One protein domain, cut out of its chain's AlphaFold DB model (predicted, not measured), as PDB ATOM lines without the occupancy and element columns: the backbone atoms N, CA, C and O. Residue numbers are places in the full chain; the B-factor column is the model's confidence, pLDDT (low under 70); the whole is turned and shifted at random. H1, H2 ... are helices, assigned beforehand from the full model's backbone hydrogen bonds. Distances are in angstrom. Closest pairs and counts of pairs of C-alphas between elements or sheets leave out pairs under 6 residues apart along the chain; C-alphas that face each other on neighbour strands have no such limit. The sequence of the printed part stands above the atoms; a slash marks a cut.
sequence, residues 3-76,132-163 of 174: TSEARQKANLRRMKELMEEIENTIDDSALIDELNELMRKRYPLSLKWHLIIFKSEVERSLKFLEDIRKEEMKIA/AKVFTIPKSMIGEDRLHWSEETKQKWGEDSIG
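What this domain is: This is residues 3 to 76 and 132 to 163 of the 174 residues of an uncharacterized protein of Methanosarcina mazei WWM610 (UniProt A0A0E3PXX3). What does the model look like? A helical hairpin of H1 and H2 has the longest helix, H3, running alongside it, and the short H4 fills the fourth corner beside H1 and H3. H5 packs on H4 at the edge of this flat, all-helix shape. How large is it, and in what order do the parts come? The printed part has 106 residues with five named helices, H1 to H5 in order, and no named strand. It is compact, with a radius of gyration of the C-alphas of 14.2 A and spans of 44 by 33 by 18 A.

Where its parts are: Where are the three longer helices? H1 is residues 4 to 24, 30.6 A long, from C-alpha 4 at (-4.391, -4.094, -58.262). H2 is residues 29 to 40, 17.0 A, and H3 is residues 48 to 76, 41.8 A. Where are the short ones? H4 is residues 136 to 140; H5 is residues 151 to 157, ending with C-alpha 157 at (10.740, -15.435, -35.459).

How they stand to each other: How does the hairpin stand? H1 and H2 touch, closest at the C-alphas of Met 15 and Leu 35, 5.9 A apart, at a shallow tilt of 31 degrees, opposite ways. What does H4 touch? It touches H3, with residues 54 to 58 of H3 alone, closest at the C-alphas of Phe 54 and Pro 138, 5.8 A. It also touches H5, closest at the C-alphas of Ile 137 and Glu 152, 6.0 A. Are the backbones helical? Every O i to N i+4 pair is within hydrogen-bond range in H1, H2, H3 and H4; in H5, 2 of 3 are.

The domain as a whole: Where is the cut? Residues 77 to 131 are not printed, and C-alphas 76 and 132 are 18.2 A apart. Where is confidence low? Residues 74 to 76 are under 70.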
ATOM      1  N   THR A   3      -8.042  -0.830 -58.889       79.44
ATOM      2  CA  THR A   3      -6.621  -1.085 -59.189       79.44
ATOM      3  C   THR A   3      -6.113  -2.331 -58.451       79.44
ATOM      4  O   THR A   3      -6.733  -2.793 -57.491       79.44
ATOM      5  N   SER A   4      -4.992  -2.907 -58.901       82.19
ATOM      6  CA  SER A   4      -4.391  -4.094 -58.262       82.19
ATOM      7  C   SER A   4      -4.066  -3.857 -56.781       82.19
ATOM      8  O   SER A   4      -4.301  -4.728 -55.948       82.19
ATOM      9  N   GLU A   5      -3.587  -2.660 -56.447       88.12
ATOM     10  CA  GLU A   5      -3.281  -2.234 -55.078       88.12
ATOM     11  C   GLU A   5      -4.538  -2.134 -54.204       88.12
ATOM     12  O   GLU A   5      -4.590  -2.729 -53.128       88.12
ATOM     13  N   ALA A   6      -5.600  -1.488 -54.698       90.56
ATOM     14  CA  ALA A   6      -6.861  -1.381 -53.966       90.56
ATOM     15  C   ALA A   6      -7.472  -2.760 -53.664       90.56
ATOM     16  O   ALA A   6      -8.001  -2.987 -52.575       90.56
ATOM     17  N   ARG A   7      -7.357  -3.712 -54.604       90.75
ATOM     18  CA  ARG A   7      -7.788  -5.104 -54.388       90.75
ATOM     19  C   ARG A   7      -6.937  -5.809 -53.338       90.75
ATOM     20  O   ARG A   7      -7.487  -6.541 -52.521       90.75
ATOM     21  N   GLN A   8      -5.619  -5.607 -53.352       93.62
ATOM     22  CA  GLN A   8      -4.726  -6.195 -52.355       93.62
ATOM     23  C   GLN A   8      -5.068  -5.694 -50.947       93.62
ATOM     24  O   GLN A   8      -5.287  -6.513 -50.055       93.62
ATOM     25  N   LYS A   9      -5.186  -4.373 -50.783       94.69
ATOM     26  CA  LYS A   9      -5.596  -3.722 -49.532       94.69
ATOM     27  C   LYS A   9      -6.929  -4.266 -49.018       94.69
ATOM     28  O   LYS A   9      -7.026  -4.663 -47.861       94.69
ATOM     29  N   ALA A  10      -7.934  -4.363 -49.891       95.44
ATOM     30  CA  ALA A  10      -9.231  -4.932 -49.534       95.44
ATOM     31  C   ALA A  10      -9.127  -6.402 -49.090       95.44
ATOM     32  O   ALA A  10      -9.717  -6.772 -48.079       95.44
ATOM     33  N   ASN A  11      -8.342  -7.230 -49.790       96.06
ATOM     34  CA  ASN A  11      -8.159  -8.633 -49.413       96.06
ATOM     35  C   ASN A  11      -7.448  -8.779 -48.057       96.06
ATOM     36  O   ASN A  11      -7.849  -9.620 -47.260       96.06
ATOM     37  N   LEU A  12      -6.399  -7.991 -47.791       96.50
ATOM     38  CA  LEU A  12      -5.676  -8.021 -46.512       96.50
ATOM     39  C   LEU A  12      -6.572  -7.577 -45.354       96.50
ATOM     40  O   LEU A  12      -6.620  -8.235 -44.316       96.50
ATOM     41  N   ARG A  13      -7.342  -6.505 -45.557       97.00
ATOM     42  CA  ARG A  13      -8.342  -6.060 -44.587       97.00
ATOM     43  C   ARG A  13      -9.381  -7.150 -44.317       97.00
ATOM     44  O   ARG A  13      -9.623  -7.462 -43.155       97.00
ATOM     45  N   ARG A  14      -9.917  -7.784 -45.367       97.50
ATOM     46  CA  ARG A  14     -10.895  -8.869 -45.219       97.50
ATOM     47  C   ARG A  14     -10.312 -10.078 -44.490       97.50
ATOM     48  O   ARG A  14     -10.985 -10.639 -43.640       97.50
ATOM     49  N   MET A  15      -9.056 -10.452 -44.750       97.75
ATOM     50  CA  MET A  15      -8.376 -11.507 -43.984       97.75
ATOM     51  C   MET A  15      -8.331 -11.189 -42.486       97.75
ATOM     52  O   MET A  15      -8.577 -12.072 -41.672       97.75
ATOM     53  N   LYS A  16      -8.019  -9.939 -42.123       97.12
ATOM     54  CA  LYS A  16      -7.974  -9.506 -40.723       97.12
ATOM     55  C   LYS A  16      -9.352  -9.578 -40.062       97.12
ATOM     56  O   LYS A  16      -9.460 -10.114 -38.966       97.12
ATOM     57  N   GLU A  17     -10.381  -9.098 -40.758       97.25
ATOM     58  CA  GLU A  17     -11.781  -9.168 -40.317       97.25
ATOM     59  C   GLU A  17     -12.231 -10.627 -40.133       97.25
ATOM     60  O   GLU A  17     -12.737 -10.975 -39.074       97.25
ATOM     61  N   LEU A  18     -11.942 -11.515 -41.092       97.62
ATOM     62  CA  LEU A  18     -12.241 -12.948 -40.982       97.62
ATOM     63  C   LEU A  18     -11.577 -13.593 -39.766       97.62
ATOM     64  O   LEU A  18     -12.218 -14.356 -39.051       97.62
ATOM     65  N   MET A  19     -10.302 -13.293 -39.509       97.00
ATOM     66  CA  MET A  19      -9.603 -13.806 -38.328       97.00
ATOM     67  C   MET A  19     -10.275 -13.348 -37.027       97.00
ATOM     68  O   MET A  19     -10.418 -14.150 -36.109       97.00
ATOM     69  N   GLU A  20     -10.713 -12.089 -36.951       95.75
ATOM     70  CA  GLU A  20     -11.468 -11.568 -35.805       95.75
ATOM     71  C   GLU A  20     -12.856 -12.209 -35.683       95.75
ATOM     72  O   GLU A  20     -13.278 -12.554 -34.582       95.75
ATOM     73  N   GLU A  21     -13.566 -12.421 -36.789       96.38
ATOM     74  CA  GLU A  21     -14.862 -13.103 -36.782       96.38
ATOM     75  C   GLU A  21     -14.713 -14.549 -36.283       96.38
ATOM     76  O   GLU A  21     -15.416 -14.950 -35.353       96.38
ATOM     77  N   ILE A  22     -13.735 -15.303 -36.803       95.44
ATOM     78  CA  ILE A  22     -13.436 -16.682 -36.380       95.44
ATOM     79  C   ILE A  22     -13.111 -16.742 -34.877       95.44
ATOM     80  O   ILE A  22     -13.582 -17.639 -34.173       95.44
ATOM     81  N   GLU A  23     -12.345 -15.779 -34.362       93.25
ATOM     82  CA  GLU A  23     -12.019 -15.658 -32.934       93.25
ATOM     83  C   GLU A  23     -13.262 -15.511 -32.035       93.25
ATOM     84  O   GLU A  23     -13.205 -15.881 -30.858       93.25
ATOM     85  N   ASN A  24     -14.381 -15.019 -32.579       91.38
ATOM     86  CA  ASN A  24     -15.596 -14.674 -31.836       91.38
ATOM     87  C   ASN A  24     -16.817 -15.575 -32.125       91.38
ATOM     88  O   ASN A  24     -17.799 -15.494 -31.390       91.38
ATOM     89  N   THR A  25     -16.782 -16.444 -33.141       89.06
ATOM     90  CA  THR A  25     -17.891 -17.367 -33.473       89.06
ATOM     91  C   THR A  25     -17.450 -18.819 -33.455       89.06
ATOM     92  O   THR A  25     -16.352 -19.100 -33.899       89.06
ATOM     93  N   ILE A  26     -18.293 -19.751 -32.996       86.00
ATOM     94  CA  ILE A  26     -18.026 -21.202 -33.071       86.00
ATOM     95  C   ILE A  26     -18.358 -21.758 -34.466       86.00
ATOM     96  O   ILE A  26     -17.712 -22.703 -34.913       86.00
ATOM     97  N   ASP A  27     -19.343 -21.169 -35.153       88.88
ATOM     98  CA  ASP A  27     -19.717 -21.529 -36.524       88.88
ATOM     99  C   ASP A  27     -18.858 -20.736 -37.515       88.88
ATOM    100  O   ASP A  27     -19.216 -19.657 -37.983       88.88
ATOM    101  N   ASP A  28     -17.648 -21.232 -37.729       92.12
ATOM    102  CA  ASP A  28     -16.551 -20.534 -38.396       92.12
ATOM    103  C   ASP A  28     -16.077 -21.243 -39.675       92.12
ATOM    104  O   ASP A  28     -15.111 -20.805 -40.300       92.12
ATOM    105  N   SER A  29     -16.739 -22.334 -40.079       92.88
ATOM    106  CA  SER A  29     -16.303 -23.156 -41.215       92.88
ATOM    107  C   SER A  29     -16.255 -22.343 -42.507       92.88
ATOM    108  O   SER A  29     -15.223 -22.307 -43.171       92.88
ATOM    109  N   ALA A  30     -17.337 -21.623 -42.820       96.00
ATOM    110  CA  ALA A  30     -17.409 -20.785 -44.016       96.00
ATOM    111  C   ALA A  30     -16.391 -19.630 -43.987       96.00
ATOM    112  O   ALA A  30     -15.814 -19.280 -45.014       96.00
ATOM    113  N   LEU A  31     -16.121 -19.072 -42.800       97.12
ATOM    114  CA  LEU A  31     -15.127 -18.010 -42.621       97.12
ATOM    115  C   LEU A  31     -13.706 -18.516 -42.887       97.12
ATOM    116  O   LEU A  31     -12.876 -17.805 -43.453       97.12
ATOM    117  N   ILE A  32     -13.420 -19.758 -42.497       96.12
ATOM    118  CA  ILE A  32     -12.127 -20.406 -42.742       96.12
ATOM    119  C   ILE A  32     -11.951 -20.739 -44.216       96.12
ATOM    120  O   ILE A  32     -10.852 -20.561 -44.743       96.12
ATOM    121  N   ASP A  33     -13.011 -21.175 -44.889       97.50
ATOM    122  CA  ASP A  33     -12.983 -21.392 -46.333       97.50
ATOM    123  C   ASP A  33     -12.674 -20.082 -47.069       97.50
ATOM    124  O   ASP A  33     -11.736 -20.039 -47.872       97.50
ATOM    125  N   GLU A  34     -13.348 -18.983 -46.712       97.81
ATOM    126  CA  GLU A  34     -13.063 -17.656 -47.275       97.81
ATOM    127  C   GLU A  34     -11.615 -17.214 -46.985       97.81
ATOM    128  O   GLU A  34     -10.900 -16.748 -47.880       97.81
ATOM    129  N   LEU A  35     -11.126 -17.413 -45.755       97.62
ATOM    130  CA  LEU A  35      -9.749 -17.080 -45.381       97.62
ATOM    131  C   LEU A  35      -8.733 -17.871 -46.221       97.62
ATOM    132  O   LEU A  35      -7.761 -17.299 -46.729       97.62
ATOM    133  N   ASN A  36      -8.972 -19.169 -46.418       96.56
ATOM    134  CA  ASN A  36      -8.144 -20.040 -47.249       96.56
ATOM    135  C   ASN A  36      -8.139 -19.605 -48.721       96.56
ATOM    136  O   ASN A  36      -7.087 -19.645 -49.371       96.56
ATOM    137  N   GLU A  37      -9.273 -19.154 -49.254       96.88
ATOM    138  CA  GLU A  37      -9.350 -18.602 -50.608       96.88
ATOM    139  C   GLU A  37      -8.527 -17.322 -50.751       96.88
ATOM    140  O   GLU A  37      -7.748 -17.189 -51.704       96.88
ATOM    141  N   LEU A  38      -8.638 -16.397 -49.794       96.38
ATOM    142  CA  LEU A  38      -7.832 -15.180 -49.798       96.38
ATOM    143  C   LEU A  38      -6.337 -15.523 -49.743       96.38
ATOM    144  O   LEU A  38      -5.559 -14.962 -50.512       96.38
ATOM    145  N   MET A  39      -5.918 -16.495 -48.925       94.50
ATOM    146  CA  MET A  39      -4.508 -16.910 -48.829       94.50
ATOM    147  C   MET A  39      -3.923 -17.462 -50.140       94.50
ATOM    148  O   MET A  39      -2.702 -17.428 -50.337       94.50
ATOM    149  N   ARG A  40      -4.759 -17.956 -51.060       94.06
ATOM    150  CA  ARG A  40      -4.323 -18.441 -52.383       94.06
ATOM    151  C   ARG A  40      -4.075 -17.311 -53.387       94.06
ATOM    152  O   ARG A  40      -3.423 -17.544 -54.405       94.06
ATOM    153  N   LYS A  41      -4.558 -16.094 -53.117       94.06
ATOM    154  CA  LYS A  41      -4.353 -14.927 -53.988       94.06
ATOM    155  C   LYS A  41      -2.892 -14.450 -53.963       94.06
ATOM    156  O   LYS A  41      -2.089 -14.838 -53.114       94.06
ATOM    157  N   ARG A  42      -2.534 -13.602 -54.935       91.19
ATOM    158  CA  ARG A  42      -1.208 -12.965 -55.027       91.19
ATOM    159  C   ARG A  42      -1.213 -11.598 -54.342       91.19
ATOM    160  O   ARG A  42      -2.163 -10.839 -54.505       91.19
ATOM    161  N   TYR A  43      -0.118 -11.285 -53.651       94.19
ATOM    162  CA  TYR A  43       0.076 -10.045 -52.892       94.19
ATOM    163  C   TYR A  43       1.420  -9.396 -53.266       94.19
ATOM    164  O   TYR A  43       2.360  -9.442 -52.475       94.19
ATOM    165  N   PRO A  44       1.562  -8.850 -54.488       91.19
ATOM    166  CA  PRO A  44       2.845  -8.360 -55.004       91.19
ATOM    167  C   PRO A  44       3.492  -7.244 -54.166       91.19
ATOM    168  O   PRO A  44       4.721  -7.169 -54.132       91.19
ATOM    169  N   LEU A  45       2.713  -6.415 -53.453       92.06
ATOM    170  CA  LEU A  45       3.288  -5.362 -52.591       92.06
ATOM    171  C   LEU A  45       3.899  -5.922 -51.299       92.06
ATOM    172  O   LEU A  45       4.636  -5.225 -50.607       92.06
ATOM    173  N   SER A  46       3.592  -7.177 -50.962       93.38
ATOM    174  CA  SER A  46       4.195  -7.871 -49.827       93.38
ATOM    175  C   SER A  46       5.471  -8.592 -50.254       93.38
ATOM    176  O   SER A  46       5.593  -9.073 -51.387       93.38
ATOM    177  N   LEU A  47       6.419  -8.701 -49.325       94.44
ATOM    178  CA  LEU A  47       7.599  -9.536 -49.511       94.44
ATOM    179  C   LEU A  47       7.202 -11.014 -49.555       94.44
ATOM    180  O   LEU A  47       6.286 -11.454 -48.851       94.44
ATOM    181  N   LYS A  48       7.893 -11.785 -50.390       93.62
ATOM    182  CA  LYS A  48       7.718 -13.231 -50.512       93.62
ATOM    183  C   LYS A  48       8.008 -13.897 -49.172       93.62
ATOM    184  O   LYS A  48       7.237 -14.763 -48.761       93.62
ATOM    185  N   TRP A  49       9.054 -13.456 -48.473       93.81
ATOM    186  CA  TRP A  49       9.366 -13.938 -47.131       93.81
ATOM    187  C   TRP A  49       8.223 -13.688 -46.138       93.81
ATOM    188  O   TRP A  49       7.757 -14.623 -45.483       93.81
ATOM    189  N   HIS A  50       7.679 -12.467 -46.102       94.75
ATOM    190  CA  HIS A  50       6.543 -12.137 -45.231       94.75
ATOM    191  C   HIS A  50       5.316 -13.004 -45.528       94.75
ATOM    192  O   HIS A  50       4.649 -13.457 -44.602       94.75
ATOM    193  N   LEU A  51       5.033 -13.284 -46.805       95.12
ATOM    194  CA  LEU A  51       3.926 -14.157 -47.205       95.12
ATOM    195  C   LEU A  51       4.104 -15.601 -46.734       95.12
ATOM    196  O   LEU A  51       3.129 -16.219 -46.308       95.12
ATOM    197  N   ILE A  52       5.321 -16.146 -46.822       93.06
ATOM    198  CA  ILE A  52       5.627 -17.511 -46.368       93.06
ATOM    199  C   ILE A  52       5.337 -17.632 -44.871       93.06
ATOM    200  O   ILE A  52       4.641 -18.552 -44.438       93.06
ATOM    201  N   ILE A  53       5.831 -16.672 -44.094       92.81
ATOM    202  CA  ILE A  53       5.698 -16.684 -42.638       92.81
ATOM    203  C   ILE A  53       4.256 -16.436 -42.223       92.81
ATOM    204  O   ILE A  53       3.723 -17.186 -41.411       92.81
ATOM    205  N   PHE A  54       3.586 -15.470 -42.847       95.75
ATOM    206  CA  PHE A  54       2.176 -15.205 -42.601       95.75
ATOM    207  C   PHE A  54       1.308 -16.450 -42.829       95.75
ATOM    208  O   PHE A  54       0.528 -16.817 -41.952       95.75
ATOM    209  N   LYS A  55       1.482 -17.159 -43.953       94.94
ATOM    210  CA  LYS A  55       0.734 -18.399 -44.233       94.94
ATOM    211  C   LYS A  55       1.005 -19.485 -43.197       94.94
ATOM    212  O   LYS A  55       0.062 -20.077 -42.684       94.94
ATOM    213  N   SER A  56       2.274 -19.695 -42.847       90.06
ATOM    214  CA  SER A  56       2.675 -20.653 -41.810       90.06
ATOM    215  C   SER A  56       2.018 -20.343 -40.457       90.06
ATOM    216  O   SER A  56       1.509 -21.236 -39.775       90.06
ATOM    217  N   GLU A  57       1.957 -19.063 -40.082       92.00
ATOM    218  CA  GLU A  57       1.301 -18.620 -38.854       92.00
ATOM    219  C   GLU A  57      -0.219 -18.815 -38.891       92.00
ATOM    220  O   GLU A  57      -0.789 -19.270 -37.896       92.00
ATOM    221  N   VAL A  58      -0.881 -18.538 -40.019       94.25
ATOM    222  CA  VAL A  58      -2.325 -18.783 -40.174       94.25
ATOM    223  C   VAL A  58      -2.638 -20.275 -40.095       94.25
ATOM    224  O   VAL A  58      -3.501 -20.671 -39.315       94.25
ATOM    225  N   GLU A  59      -1.909 -21.122 -40.823       91.25
ATOM    226  CA  GLU A  59      -2.096 -22.579 -40.787       91.25
ATOM    227  C   GLU A  59      -1.897 -23.144 -39.378       91.25
ATOM    228  O   GLU A  59      -2.658 -23.998 -38.917       91.25
ATOM    229  N   ARG A  60      -0.882 -22.653 -38.661       87.19
ATOM    230  CA  ARG A  60      -0.643 -23.037 -37.271       87.19
ATOM    231  C   ARG A  60      -1.786 -22.592 -36.358       87.19
ATOM    232  O   ARG A  60      -2.191 -23.361 -35.491       87.19
ATOM    233  N   SER A  61      -2.307 -21.386 -36.561       89.44
ATOM    234  CA  SER A  61      -3.441 -20.846 -35.800       89.44
ATOM    235  C   SER A  61      -4.714 -21.663 -36.038       89.44
ATOM    236  O   SER A  61      -5.402 -22.013 -35.085       89.44
ATOM    237  N   LEU A  62      -4.981 -22.071 -37.282       91.94
ATOM    238  CA  LEU A  62      -6.109 -22.947 -37.622       91.94
ATOM    239  C   LEU A  62      -5.994 -24.330 -36.965       91.94
ATOM    240  O   LEU A  62      -6.971 -24.822 -36.407       91.94
ATOM    241  N   LYS A  63      -4.796 -24.930 -36.936       86.62
ATOM    242  CA  LYS A  63      -4.566 -26.191 -36.204       86.62
ATOM    243  C   LYS A  63      -4.850 -26.044 -34.708       86.62
ATOM    244  O   LYS A  63      -5.490 -26.907 -34.115       86.62
ATOM    245  N   PHE A  64      -4.415 -24.940 -34.098       82.44
ATOM    246  CA  PHE A  64      -4.744 -24.658 -32.698       82.44
ATOM    247  C   PHE A  64      -6.245 -24.458 -32.485       82.44
ATOM    248  O   PHE A  64      -6.790 -24.949 -31.498       82.44
ATOM    249  N   LEU A  65      -6.924 -23.786 -33.413       87.62
ATOM    250  CA  LEU A  65      -8.368 -23.597 -33.366       87.62
ATOM    251  C   LEU A  65      -9.127 -24.930 -33.392       87.62
ATOM    252  O   LEU A  65     -10.077 -25.100 -32.634       87.62
ATOM    253  N   GLU A  66      -8.696 -25.899 -34.203       86.50
ATOM    254  CA  GLU A  66      -9.280 -27.247 -34.197       86.50
ATOM    255  C   GLU A  66      -9.145 -27.934 -32.834       86.50
ATOM    256  O   GLU A  66     -10.086 -28.579 -32.364       86.50
ATOM    257  N   ASP A  67      -7.992 -27.799 -32.180       80.31
ATOM    258  CA  ASP A  67      -7.779 -28.360 -30.847       80.31
ATOM    259  C   ASP A  67      -8.633 -27.651 -29.787       80.31
ATOM    260  O   ASP A  67      -9.207 -28.321 -28.923       80.31
ATOM    261  N   ILE A  68      -8.813 -26.330 -29.904       82.31
ATOM    262  CA  ILE A  68      -9.753 -25.556 -29.080       82.31
ATOM    263  C   ILE A  68     -11.184 -26.078 -29.277       82.31
ATOM    264  O   ILE A  68     -11.836 -26.418 -28.290       82.31
ATOM    265  N   ARG A  69     -11.650 -26.258 -30.521       81.88
ATOM    266  CA  ARG A  69     -12.996 -26.793 -30.805       81.88
ATOM    267  C   ARG A  69     -13.214 -28.182 -30.206       81.88
ATOM    268  O   ARG A  69     -14.283 -28.460 -29.662       81.88
ATOM    269  N   LYS A  70     -12.210 -29.067 -30.273       80.44
ATOM    270  CA  LYS A  70     -12.286 -30.405 -29.655       80.44
ATOM    271  C   LYS A  70     -12.491 -30.311 -28.143       80.44
ATOM    272  O   LYS A  70     -13.245 -31.111 -27.587       80.44
ATOM    273  N   GLU A  71     -11.832 -29.370 -27.470       71.94
ATOM    274  CA  GLU A  71     -12.026 -29.146 -26.033       71.94
ATOM    275  C   GLU A  71     -13.373 -28.469 -25.725       71.94
ATOM    276  O   GLU A  71     -14.070 -28.913 -24.811       71.94
ATOM    277  N   GLU A  72     -13.809 -27.492 -26.527       72.44
ATOM    278  CA  GLU A  72     -15.139 -26.865 -26.418       72.44
ATOM    279  C   GLU A  72     -16.261 -27.921 -26.510       72.44
ATOM    280  O   GLU A  72     -17.152 -27.967 -25.655       72.44
ATOM    281  N   MET A  73     -16.170 -28.856 -27.465       72.50
ATOM    282  CA  MET A  73     -17.117 -29.972 -27.604       72.50
ATOM    283  C   MET A  73     -17.054 -30.963 -26.429       72.50
ATOM    284  O   MET A  73     -18.091 -31.466 -25.986       72.50
ATOM    285  N   LYS A  74     -15.863 -31.242 -25.876       69.81
ATOM    286  CA  LYS A  74     -15.714 -32.100 -24.683       69.81
ATOM    287  C   LYS A  74     -16.356 -31.478 -23.447       69.81
ATOM    288  O   LYS A  74     -16.924 -32.216 -22.645       69.81
ATOM    289  N   ILE A  75     -16.260 -30.159 -23.283       60.28
ATOM    290  CA  ILE A  75     -16.901 -29.422 -22.186       60.28
ATOM    291  C   ILE A  75     -18.423 -29.433 -22.376       60.28
ATOM    292  O   ILE A  75     -19.137 -29.795 -21.440       60.28
ATOM    293  N   ALA A  76     -18.914 -29.166 -23.593       59.16
ATOM    294  CA  ALA A  76     -20.339 -29.243 -23.921       59.16
ATOM    295  C   ALA A  76     -20.927 -30.648 -23.667       59.16
ATOM    296  O   ALA A  76     -22.024 -30.780 -23.122       59.16
ATOM    297  N   ALA A 132     -10.315 -16.370 -28.754       84.88
ATOM    298  CA  ALA A 132     -10.215 -14.926 -28.965       84.88
ATOM    299  C   ALA A 132      -8.818 -14.367 -29.313       84.88
ATOM    300  O   ALA A 132      -8.692 -13.177 -29.586       84.88
ATOM    301  N   LYS A 133      -7.748 -15.164 -29.209       84.38
ATOM    302  CA  LYS A 133      -6.368 -14.709 -29.460       84.38
ATOM    303  C   LYS A 133      -5.622 -15.582 -30.463       84.38
ATOM    304  O   LYS A 133      -4.416 -15.379 -30.647       84.38
ATOM    305  N   VAL A 134      -6.301 -16.542 -31.092       88.12
ATOM    306  CA  VAL A 134      -5.646 -17.572 -31.904       88.12
ATOM    307  C   VAL A 134      -4.886 -16.975 -33.095       88.12
ATOM    308  O   VAL A 134      -3.819 -17.479 -33.429       88.12
ATOM    309  N   PHE A 135      -5.341 -15.847 -33.657       92.94
ATOM    310  CA  PHE A 135      -4.698 -15.182 -34.794       92.94
ATOM    311  C   PHE A 135      -3.903 -13.927 -34.413       92.94
ATOM    312  O   PHE A 135      -3.633 -13.096 -35.278       92.94
ATOM    313  N   THR A 136      -3.481 -13.770 -33.153       90.81
ATOM    314  CA  THR A 136      -2.753 -12.561 -32.706       90.81
ATOM    315  C   THR A 136      -1.560 -12.223 -33.615       90.81
ATOM    316  O   THR A 136      -1.441 -11.086 -34.062       90.81
ATOM    317  N   ILE A 137      -0.714 -13.211 -33.932       90.00
ATOM    318  CA  ILE A 137       0.492 -13.011 -34.755       90.00
ATOM    319  C   ILE A 137       0.142 -12.794 -36.239       90.00
ATOM    320  O   ILE A 137       0.613 -11.821 -36.818       90.00
ATOM    321  N   PRO A 138      -0.702 -13.622 -36.890       94.38
ATOM    322  CA  PRO A 138      -1.158 -13.319 -38.244       94.38
ATOM    323  C   PRO A 138      -1.765 -11.920 -38.392       94.38
ATOM    324  O   PRO A 138      -1.390 -11.184 -39.302       94.38
ATOM    325  N   LYS A 139      -2.660 -11.512 -37.485       95.62
ATOM    326  CA  LYS A 139      -3.310 -10.197 -37.554       95.62
ATOM    327  C   LYS A 139      -2.327  -9.045 -37.379       95.62
ATOM    328  O   LYS A 139      -2.519  -8.010 -38.017       95.62
ATOM    329  N   SER A 140      -1.301  -9.203 -36.538       93.94
ATOM    330  CA  SER A 140      -0.292  -8.161 -36.330       93.94
ATOM    331  C   SER A 140       0.601  -7.958 -37.552       93.94
ATOM    332  O   SER A 140       1.117  -6.866 -37.726       93.94
ATOM    333  N   MET A 141       0.747  -8.963 -38.427       95.69
ATOM    334  CA  MET A 141       1.493  -8.841 -39.686       95.69
ATOM    335  C   MET A 141       0.736  -8.079 -40.782       95.69
ATOM    336  O   MET A 141       1.339  -7.716 -41.794       95.69
ATOM    337  N   ILE A 142      -0.578  -7.872 -40.642       96.31
ATOM    338  CA  ILE A 142      -1.405  -7.219 -41.662       96.31
ATOM    339  C   ILE A 142      -1.325  -5.696 -41.500       96.31
ATOM    340  O   ILE A 142      -1.960  -5.119 -40.611       96.31
ATOM    341  N   GLY A 143      -0.577  -5.061 -42.405       92.56
ATOM    342  CA  GLY A 143      -0.491  -3.609 -42.545       92.56
ATOM    343  C   GLY A 143      -1.593  -3.043 -43.443       92.56
ATOM    344  O   GLY A 143      -2.541  -3.735 -43.813       92.56
ATOM    345  N   GLU A 144      -1.470  -1.764 -43.806       89.50
ATOM    346  CA  GLU A 144      -2.497  -1.065 -44.588       89.50
ATOM    347  C   GLU A 144      -2.628  -1.594 -46.026       89.50
ATOM    348  O   GLU A 144      -3.738  -1.782 -46.519       89.50
ATOM    349  N   ASP A 145      -1.508  -1.840 -46.700       91.19
ATOM    350  CA  ASP A 145      -1.437  -2.253 -48.106       91.19
ATOM    351  C   ASP A 145      -0.633  -3.550 -48.311       91.19
ATOM    352  O   ASP A 145      -0.790  -4.236 -49.327       91.19
ATOM    353  N   ARG A 146       0.204  -3.923 -47.338       93.75
ATOM    354  CA  ARG A 146       1.130  -5.059 -47.401       93.75
ATOM    355  C   ARG A 146       1.331  -5.728 -46.046       93.75
ATOM    356  O   ARG A 146       1.017  -5.169 -44.998       93.75
ATOM    357  N   LEU A 147       1.902  -6.928 -46.080       95.81
ATOM    358  CA  LEU A 147       2.371  -7.610 -44.879       95.81
ATOM    359  C   LEU A 147       3.663  -6.965 -44.368       95.81
ATOM    360  O   LEU A 147       4.593  -6.736 -45.150       95.81
ATOM    361  N   HIS A 148       3.743  -6.733 -43.062       93.94
ATOM    362  CA  HIS A 148       4.924  -6.197 -42.394       93.94
ATOM    363  C   HIS A 148       5.407  -7.118 -41.276       93.94
ATOM    364  O   HIS A 148       4.671  -7.960 -40.757       93.94
ATOM    365  N   TRP A 149       6.670  -6.939 -40.906       92.56
ATOM    366  CA  TRP A 149       7.281  -7.659 -39.805       92.56
ATOM    367  C   TRP A 149       6.977  -6.940 -38.488       92.56
ATOM    368  O   TRP A 149       7.619  -5.951 -38.138       92.56
ATOM    369  N   SER A 150       5.921  -7.384 -37.806       89.81
ATOM    370  CA  SER A 150       5.461  -6.791 -36.542       89.81
ATOM    371  C   SER A 150       6.355  -7.165 -35.355       89.81
ATOM    372  O   SER A 150       7.107  -8.138 -35.422       89.81
ATOM    373  N   GLU A 151       6.244  -6.439 -34.241       84.12
ATOM    374  CA  GLU A 151       6.975  -6.765 -33.006       84.12
ATOM    375  C   GLU A 151       6.579  -8.142 -32.452       84.12
ATOM    376  O   GLU A 151       7.434  -8.915 -32.020       84.12
ATOM    377  N   GLU A 152       5.305  -8.521 -32.547       84.62
ATOM    378  CA  GLU A 152       4.827  -9.855 -32.176       84.62
ATOM    379  C   GLU A 152       5.448 -10.947 -33.058       84.62
ATOM    380  O   GLU A 152       5.756 -12.045 -32.579       84.62
ATOM    381  N   THR A 153       5.662 -10.649 -34.344       82.12
ATOM    382  CA  THR A 153       6.377 -11.540 -35.265       82.12
ATOM    383  C   THR A 153       7.844 -11.647 -34.865       82.12
ATOM    384  O   THR A 153       8.341 -12.769 -34.765       82.12
ATOM    385  N   LYS A 154       8.513 -10.529 -34.552       81.56
ATOM    386  CA  LYS A 154       9.919 -10.511 -34.109       81.56
ATOM    387  C   LYS A 154      10.145 -11.298 -32.832       81.56
ATOM    388  O   LYS A 154      11.068 -12.102 -32.758       81.56
ATOM    389  N   GLN A 155       9.258 -11.150 -31.852       76.25
ATOM    390  CA  GLN A 155       9.320 -11.919 -30.608       76.25
ATOM    391  C   GLN A 155       9.278 -13.437 -30.841       76.25
ATOM    392  O   GLN A 155       9.751 -14.199 -29.999       76.25
ATOM    393  N   LYS A 156       8.688 -13.893 -31.954       80.69
ATOM    394  CA  LYS A 156       8.580 -15.315 -32.290       80.69
ATOM    395  C   LYS A 156       9.648 -15.800 -33.269       80.69
ATOM    396  O   LYS A 156      10.165 -16.899 -33.084       80.69
ATOM    397  N   TRP A 157       9.915 -15.032 -34.317       79.94
ATOM    398  CA  TRP A 157      10.740 -15.435 -35.459       79.94
ATOM    399  C   TRP A 157      12.111 -14.754 -35.494       79.94
ATOM    400  O   TRP A 157      12.944 -15.127 -36.314       79.94
ATOM    401  N   GLY A 158      12.365 -13.800 -34.597       82.06
ATOM    402  CA  GLY A 158      13.549 -12.951 -34.626       82.06
ATOM    403  C   GLY A 158      13.432 -11.804 -35.632       82.06
ATOM    404  O   GLY A 158      12.369 -11.540 -36.204       82.06
ATOM    405  N   GLU A 159      14.540 -11.096 -35.826       89.44
ATOM    406  CA  GLU A 159      14.624  -9.967 -36.755       89.44
ATOM    407  C   GLU A 159      14.426 -10.385 -38.221       89.44
ATOM    408  O   GLU A 159      14.719 -11.513 -38.621       89.44
ATOM    409  N   ASP A 160      13.949  -9.445 -39.041       90.25
ATOM    410  CA  ASP A 160      13.603  -9.665 -40.452       90.25
ATOM    411  C   ASP A 160      14.819  -9.685 -41.400       90.25
ATOM    412  O   ASP A 160      14.845  -9.023 -42.434       90.25
ATOM    413  N   SER A 161      15.873 -10.431 -41.077       87.69
ATOM    414  CA  SER A 161      17.098 -10.409 -41.894       87.69
ATOM    415  C   SER A 161      16.855 -10.859 -43.345       87.69
ATOM    416  O   SER A 161      17.474 -10.335 -44.270       87.69
ATOM    417  N   ILE A 162      15.928 -11.802 -43.560       88.06
ATOM    418  CA  ILE A 162      15.595 -12.332 -44.893       88.06
ATOM    419  C   ILE A 162      14.722 -11.345 -45.683       88.06
ATOM    420  O   ILE A 162      14.988 -11.122 -46.864       88.06
ATOM    421  N   GLY A 163      13.710 -10.725 -45.063       88.50
ATOM    422  CA  GLY A 163      12.877  -9.724 -45.734       88.50
ATOM    423  C   GLY A 163      13.661  -8.460 -46.086       88.50
ATOM    424  O   GLY A 163      13.502  -7.936 -47.190       88.50
TER     425      GLY A 163